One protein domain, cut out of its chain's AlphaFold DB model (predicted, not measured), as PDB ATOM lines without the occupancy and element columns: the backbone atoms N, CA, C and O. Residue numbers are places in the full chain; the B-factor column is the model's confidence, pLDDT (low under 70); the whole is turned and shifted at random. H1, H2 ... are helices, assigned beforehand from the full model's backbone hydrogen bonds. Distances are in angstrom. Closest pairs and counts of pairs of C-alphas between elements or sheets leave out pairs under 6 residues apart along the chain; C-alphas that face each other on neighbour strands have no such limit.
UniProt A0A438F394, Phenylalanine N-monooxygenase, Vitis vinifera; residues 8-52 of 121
ATOM      1  N   THR A   8     182.171 207.005 129.333       55.66
ATOM      2  CA  THR A   8     180.808 206.448 129.247       55.66
ATOM      3  C   THR A   8     180.594 205.251 130.176       55.66
ATOM      4  O   THR A   8     179.516 205.111 130.750       55.66
ATOM      5  N   LEU A   9     181.622 204.430 130.413       56.88
ATOM      6  CA  LEU A   9     181.553 203.326 131.379       56.88
ATOM      7  C   LEU A   9     181.560 203.836 132.827       56.88
ATOM      8  O   LEU A   9     180.743 203.392 133.628       56.88
ATOM      9  N   PHE A  10     182.407 204.820 133.151       56.50
ATOM     10  CA  PHE A  10     182.431 205.423 134.492       56.50
ATOM     11  C   PHE A  10     181.151 206.202 134.818       56.50
ATOM     12  O   PHE A  10     180.661 206.128 135.943       56.50
ATOM     13  N   SER A  11     180.576 206.906 133.840       55.31
ATOM     14  CA  SER A  11     179.283 207.574 134.035       55.31
ATOM     15  C   SER A  11     178.141 206.571 134.200       55.31
ATOM     16  O   SER A  11     177.311 206.764 135.076       55.31
ATOM     17  N   SER A  12     178.135 205.458 133.459       54.72
ATOM     18  CA  SER A  12     177.117 204.403 133.609       54.72
ATOM     19  C   SER A  12     177.163 203.700 134.975       54.72
ATOM     20  O   SER A  12     176.119 203.301 135.483       54.72
ATOM     21  N   ILE A  13     178.345 203.590 135.598       59.19
ATOM     22  CA  ILE A  13     178.501 203.065 136.968       59.19
ATOM     23  C   ILE A  13     177.936 204.047 138.007       59.19
ATOM     24  O   ILE A  13     177.279 203.616 138.945       59.19
ATOM     25  N   LEU A  14     178.108 205.360 137.813       58.84
ATOM     26  CA  LEU A  14     177.554 206.391 138.707       58.84
ATOM     27  C   LEU A  14     176.016 206.512 138.656       58.84
ATOM     28  O   LEU A  14     175.432 207.117 139.549       58.84
ATOM     29  N   PHE A  15     175.354 205.951 137.634       54.53
ATOM     30  CA  PHE A  15     173.889 205.959 137.491       54.53
ATOM     31  C   PHE A  15     173.205 204.647 137.920       54.53
ATOM     32  O   PHE A  15     171.973 204.579 137.936       54.53
ATOM     33  N   LEU A  16     173.960 203.609 138.297       54.41
ATOM     34  CA  LEU A  16     173.412 202.355 138.818       54.41
ATOM     35  C   LEU A  16     173.050 202.499 140.305       54.41
ATOM     36  O   LEU A  16     173.785 202.067 141.175       54.41
ATOM     37  N   SER A  17     171.877 203.086 140.544       54.53
ATOM     38  CA  SER A  17     170.963 202.841 141.669       54.53
ATOM     39  C   SER A  17     171.548 202.783 143.105       54.53
ATOM     40  O   SER A  17     172.205 201.807 143.465       54.53
ATOM     41  N   PRO A  18     171.153 203.697 144.019       58.59
ATOM     42  CA  PRO A  18     171.570 203.679 145.434       58.59
ATOM     43  C   PRO A  18     171.132 202.420 146.214       58.59
ATOM     44  O   PRO A  18     171.543 202.214 147.353       58.59
ATOM     45  N   ALA A  19     170.303 201.554 145.619       58.56
ATOM     46  CA  ALA A  19     169.965 200.246 146.178       58.56
ATOM     47  C   ALA A  19     171.129 199.238 146.098       58.56
ATOM     48  O   ALA A  19     171.191 198.306 146.898       58.56
ATOM     49  N   ASN A  20     172.047 199.414 145.142       65.19
ATOM     50  CA  ASN A  20     173.230 198.573 144.999       65.19
ATOM     51  C   ASN A  20     174.339 198.987 145.971       65.19
ATOM     52  O   ASN A  20     175.052 198.102 146.431       65.19
ATOM     53  N   ASP A  21     174.416 200.270 146.340       68.38
ATOM     54  CA  ASP A  21     175.401 200.807 147.291       68.38
ATOM     55  C   ASP A  21     175.268 200.170 148.687       68.38
ATOM     56  O   ASP A  21     176.236 199.675 149.257       68.38
ATOM     57  N   ALA A  22     174.040 200.036 149.194       73.31
ATOM     58  CA  ALA A  22     173.809 199.365 150.475       73.31
ATOM     59  C   ALA A  22     174.174 197.864 150.444       73.31
ATOM     60  O   ALA A  22     174.630 197.311 151.444       73.31
ATOM     61  N   ALA A  23     173.989 197.197 149.300       79.31
ATOM     62  CA  ALA A  23     174.321 195.782 149.142       79.31
ATOM     63  C   ALA A  23     175.834 195.549 148.989       79.31
ATOM     64  O   ALA A  23     176.358 194.558 149.496       79.31
ATOM     65  N   ILE A  24     176.554 196.447 148.309       81.56
ATOM     66  CA  ILE A  24     178.017 196.357 148.198       81.56
ATOM     67  C   ILE A  24     178.704 196.685 149.525       81.56
ATOM     68  O   ILE A  24     179.693 196.027 149.844       81.56
ATOM     69  N   ASP A  25     178.172 197.621 150.318       84.25
ATOM     70  CA  ASP A  25     178.684 197.915 151.660       84.25
ATOM     71  C   ASP A  25     178.528 196.711 152.600       84.25
ATOM     72  O   ASP A  25     179.447 196.392 153.363       84.25
ATOM     73  N   ASP A  26     177.411 195.987 152.505       87.62
ATOM     74  CA  ASP A  26     177.175 194.755 153.266       87.62
ATOM     75  C   ASP A  26     178.163 193.640 152.869       87.62
ATOM     76  O   ASP A  26     178.839 193.053 153.718       87.62
ATOM     77  N   VAL A  27     178.352 193.416 151.563       89.50
ATOM     78  CA  VAL A  27     179.313 192.427 151.045       89.50
ATOM     79  C   VAL A  27     180.754 192.790 151.416       89.50
ATOM     80  O   VAL A  27     181.539 191.914 151.792       89.50
ATOM     81  N   LEU A  28     181.117 194.072 151.344       89.50
ATOM     82  CA  LEU A  28     182.446 194.555 151.714       89.50
ATOM     83  C   LEU A  28     182.693 194.392 153.221       89.50
ATOM     84  O   LEU A  28     183.772 193.951 153.632       89.50
ATOM     85  N   SER A  29     181.681 194.666 154.043       90.69
ATOM     86  CA  SER A  29     181.712 194.435 155.492       90.69
ATOM     87  C   SER A  29     181.885 192.948 155.821       90.69
ATOM     88  O   SER A  29     182.721 192.575 156.645       90.69
ATOM     89  N   HIS A  30     181.175 192.067 155.115       92.12
ATOM     90  CA  HIS A  30     181.335 190.621 155.257       92.12
ATOM     91  C   HIS A  30     182.730 190.132 154.839       92.12
ATOM     92  O   HIS A  30     183.350 189.340 155.555       92.12
ATOM     93  N   LEU A  31     183.259 190.613 153.711       93.62
ATOM     94  CA  LEU A  31     184.586 190.235 153.220       93.62
ATOM     95  C   LEU A  31     185.697 190.687 154.179       93.62
ATOM     96  O   LEU A  31     186.604 189.911 154.491       93.62
ATOM     97  N   THR A  32     185.619 191.925 154.668       92.69
ATOM     98  CA  THR A  32     186.583 192.470 155.635       92.69
ATOM     99  C   THR A  32     186.534 191.714 156.960       92.69
ATOM    100  O   THR A  32     187.586 191.377 157.504       92.69
ATOM    101  N   PHE A  33     185.342 191.348 157.439       95.81
ATOM    102  CA  PHE A  33     185.181 190.517 158.630       95.81
ATOM    103  C   PHE A  33     185.840 189.136 158.477       95.81
ATOM    104  O   PHE A  33     186.602 188.711 159.349       95.81
ATOM    105  N   LEU A  34     185.614 188.453 157.349       95.81
ATOM    106  CA  LEU A  34     186.243 187.157 157.065       95.81
ATOM    107  C   LEU A  34     187.771 187.258 156.990       95.81
ATOM    108  O   LEU A  34     188.474 186.406 157.538       95.81
ATOM    109  N   LEU A  35     188.292 188.312 156.356       95.56
ATOM    110  CA  LEU A  35     189.729 188.558 156.277       95.56
ATOM    111  C   LEU A  35     190.332 188.782 157.669       95.56
ATOM    112  O   LEU A  35     191.346 188.171 158.002       95.56
ATOM    113  N   MET A  36     189.681 189.580 158.518       95.56
ATOM    114  CA  MET A  36     190.122 189.800 159.898       95.56
ATOM    115  C   MET A  36     190.165 188.496 160.703       95.56
ATOM    116  O   MET A  36     191.164 188.227 161.371       95.56
ATOM    117  N   LEU A  37     189.137 187.647 160.596       95.38
ATOM    118  CA  LEU A  37     189.122 186.334 161.251       95.38
ATOM    119  C   LEU A  37     190.266 185.432 160.777       95.38
ATOM    120  O   LEU A  37     190.905 184.763 161.594       95.38
ATOM    121  N   PHE A  38     190.559 185.431 159.475       95.19
ATOM    122  CA  PHE A  38     191.666 184.661 158.917       95.19
ATOM    123  C   PHE A  38     193.017 185.132 159.471       95.19
ATOM    124  O   PHE A  38     193.803 184.312 159.947       95.19
ATOM    125  N   ILE A  39     193.263 186.446 159.492       94.56
ATOM    126  CA  ILE A  39     194.499 187.023 160.038       94.56
ATOM    127  C   ILE A  39     194.653 186.689 161.528       94.56
ATOM    128  O   ILE A  39     195.726 186.258 161.948       94.56
ATOM    129  N   ILE A  40     193.584 186.805 162.323       93.25
ATOM    130  CA  ILE A  40     193.604 186.447 163.751       93.25
ATOM    131  C   ILE A  40     193.920 184.959 163.938       93.25
ATOM    132  O   ILE A  40     194.774 184.617 164.754       93.25
ATOM    133  N   SER A  41     193.286 184.070 163.167       90.81
ATOM    134  CA  SER A  41     193.550 182.626 163.214       90.81
ATOM    135  C   SER A  41     195.016 182.311 162.911       90.81
ATOM    136  O   SER A  41     195.678 181.592 163.663       90.81
ATOM    137  N   VAL A  42     195.568 182.931 161.865       90.50
ATOM    138  CA  VAL A  42     196.977 182.797 161.489       90.50
ATOM    139  C   VAL A  42     197.895 183.287 162.616       90.50
ATOM    140  O   VAL A  42     198.813 182.566 163.007       90.50
ATOM    141  N   ILE A  43     197.623 184.452 163.214       89.81
ATOM    142  CA  ILE A  43     198.390 184.984 164.355       89.81
ATOM    143  C   ILE A  43     198.304 184.047 165.569       89.81
ATOM    144  O   ILE A  43     199.315 183.807 166.229       89.81
ATOM    145  N   LEU A  44     197.137 183.473 165.870       87.12
ATOM    146  CA  LEU A  44     196.972 182.510 166.964       87.12
ATOM    147  C   LEU A  44     197.783 181.232 166.725       87.12
ATOM    148  O   LEU A  44     198.442 180.738 167.640       87.12
ATOM    149  N   ILE A  45     197.796 180.722 165.493       81.44
ATOM    150  CA  ILE A  45     198.614 179.567 165.113       81.44
ATOM    151  C   ILE A  45     200.103 179.907 165.259       81.44
ATOM    152  O   ILE A  45     200.840 179.152 165.891       81.44
ATOM    153  N   PHE A  46     200.545 181.065 164.758       77.12
ATOM    154  CA  PHE A  46     201.937 181.508 164.873       77.12
ATOM    155  C   PHE A  46     202.368 181.756 166.322       77.12
ATOM    156  O   PHE A  46     203.476 181.385 166.701       77.12
ATOM    157  N   THR A  47     201.513 182.345 167.156       71.94
ATOM    158  CA  THR A  47     201.812 182.586 168.579       71.94
ATOM    159  C   THR A  47     201.848 181.281 169.376       71.94
ATOM    160  O   THR A  47     202.756 181.096 170.185       71.94
ATOM    161  N   LYS A  48     200.947 180.325 169.102       64.81
ATOM    162  CA  LYS A  48     201.001 178.965 169.672       64.81
ATOM    163  C   LYS A  48     202.247 178.203 169.225       64.81
ATOM    164  O   LYS A  48     202.855 177.515 170.041       64.81
ATOM    165  N   PHE A  49     202.647 178.354 167.966       56.16
ATOM    166  CA  PHE A  49     203.867 177.752 167.433       56.16
ATOM    167  C   PHE A  49     205.121 178.361 168.076       56.16
ATOM    168  O   PHE A  49     205.997 177.634 168.535       56.16
ATOM    169  N   LYS A  50     205.165 179.692 168.224       53.53
ATOM    170  CA  LYS A  50     206.275 180.411 168.868       53.53
ATOM    171  C   LYS A  50     206.377 180.116 170.369       53.53
ATOM    172  O   LYS A  50     207.473 180.088 170.916       53.53
ATOM    173  N   SER A  51     205.253 179.834 171.032       47.91
ATOM    174  CA  SER A  51     205.213 179.486 172.459       47.91
ATOM    175  C   SER A  51     205.801 178.104 172.778       47.91
ATOM    176  O   SER A  51     206.060 177.831 173.950       47.91
ATOM    177  N   LYS A  52     206.020 177.234 171.781       44.16
ATOM    178  CA  LYS A  52     206.640 175.910 171.968       44.16
ATOM    179  C   LYS A  52     208.150 175.880 171.702       44.16
ATOM    180  O   LYS A  52     208.739 174.806 171.731       44.16
TER     181      LYS A  52
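This is residues 8 to 52 of the 121 residues of the protein "Phenylalanine N-monooxygenase" of Vitis vinifera (UniProt A0A438F394). One long helix, H2, makes almost the whole length, and the short helix H1 turns off at its beginning, giving a thin, open L with no core. The printed part has 45 residues with two named helices, H1 then H2, and no named strand; the class is all helix. The whole is extended, with a radius of gyration of the C-alphas of 18.5 A and spans of 58 by 19 by 6 A.

H2, residues 18 to 50, runs 47.9 A from C-alpha 18 at (171.570, 203.679, 145.434) to C-alpha 50 at (206.275, 180.411, 168.868). H1, residues 8 to 14, begins with C-alpha 8 at (180.808, 206.448, 129.247).

H1 and H2 are apart, with no C-alpha of the one within 8 A of the other. A tight link of 3 residues joins them. In H1 every O i to N i+4 pair is within hydrogen-bond range; in H2 27 of 29 are.

The C-alphas of Thr 8 and Lys 52, the two farthest apart, are 58.5 A apart. Residues 8 to 52 stand free. The printed part has no cut. Its mean pLDDT is 75.2, and residues 8 to 21 and 48 to 52 are under 70.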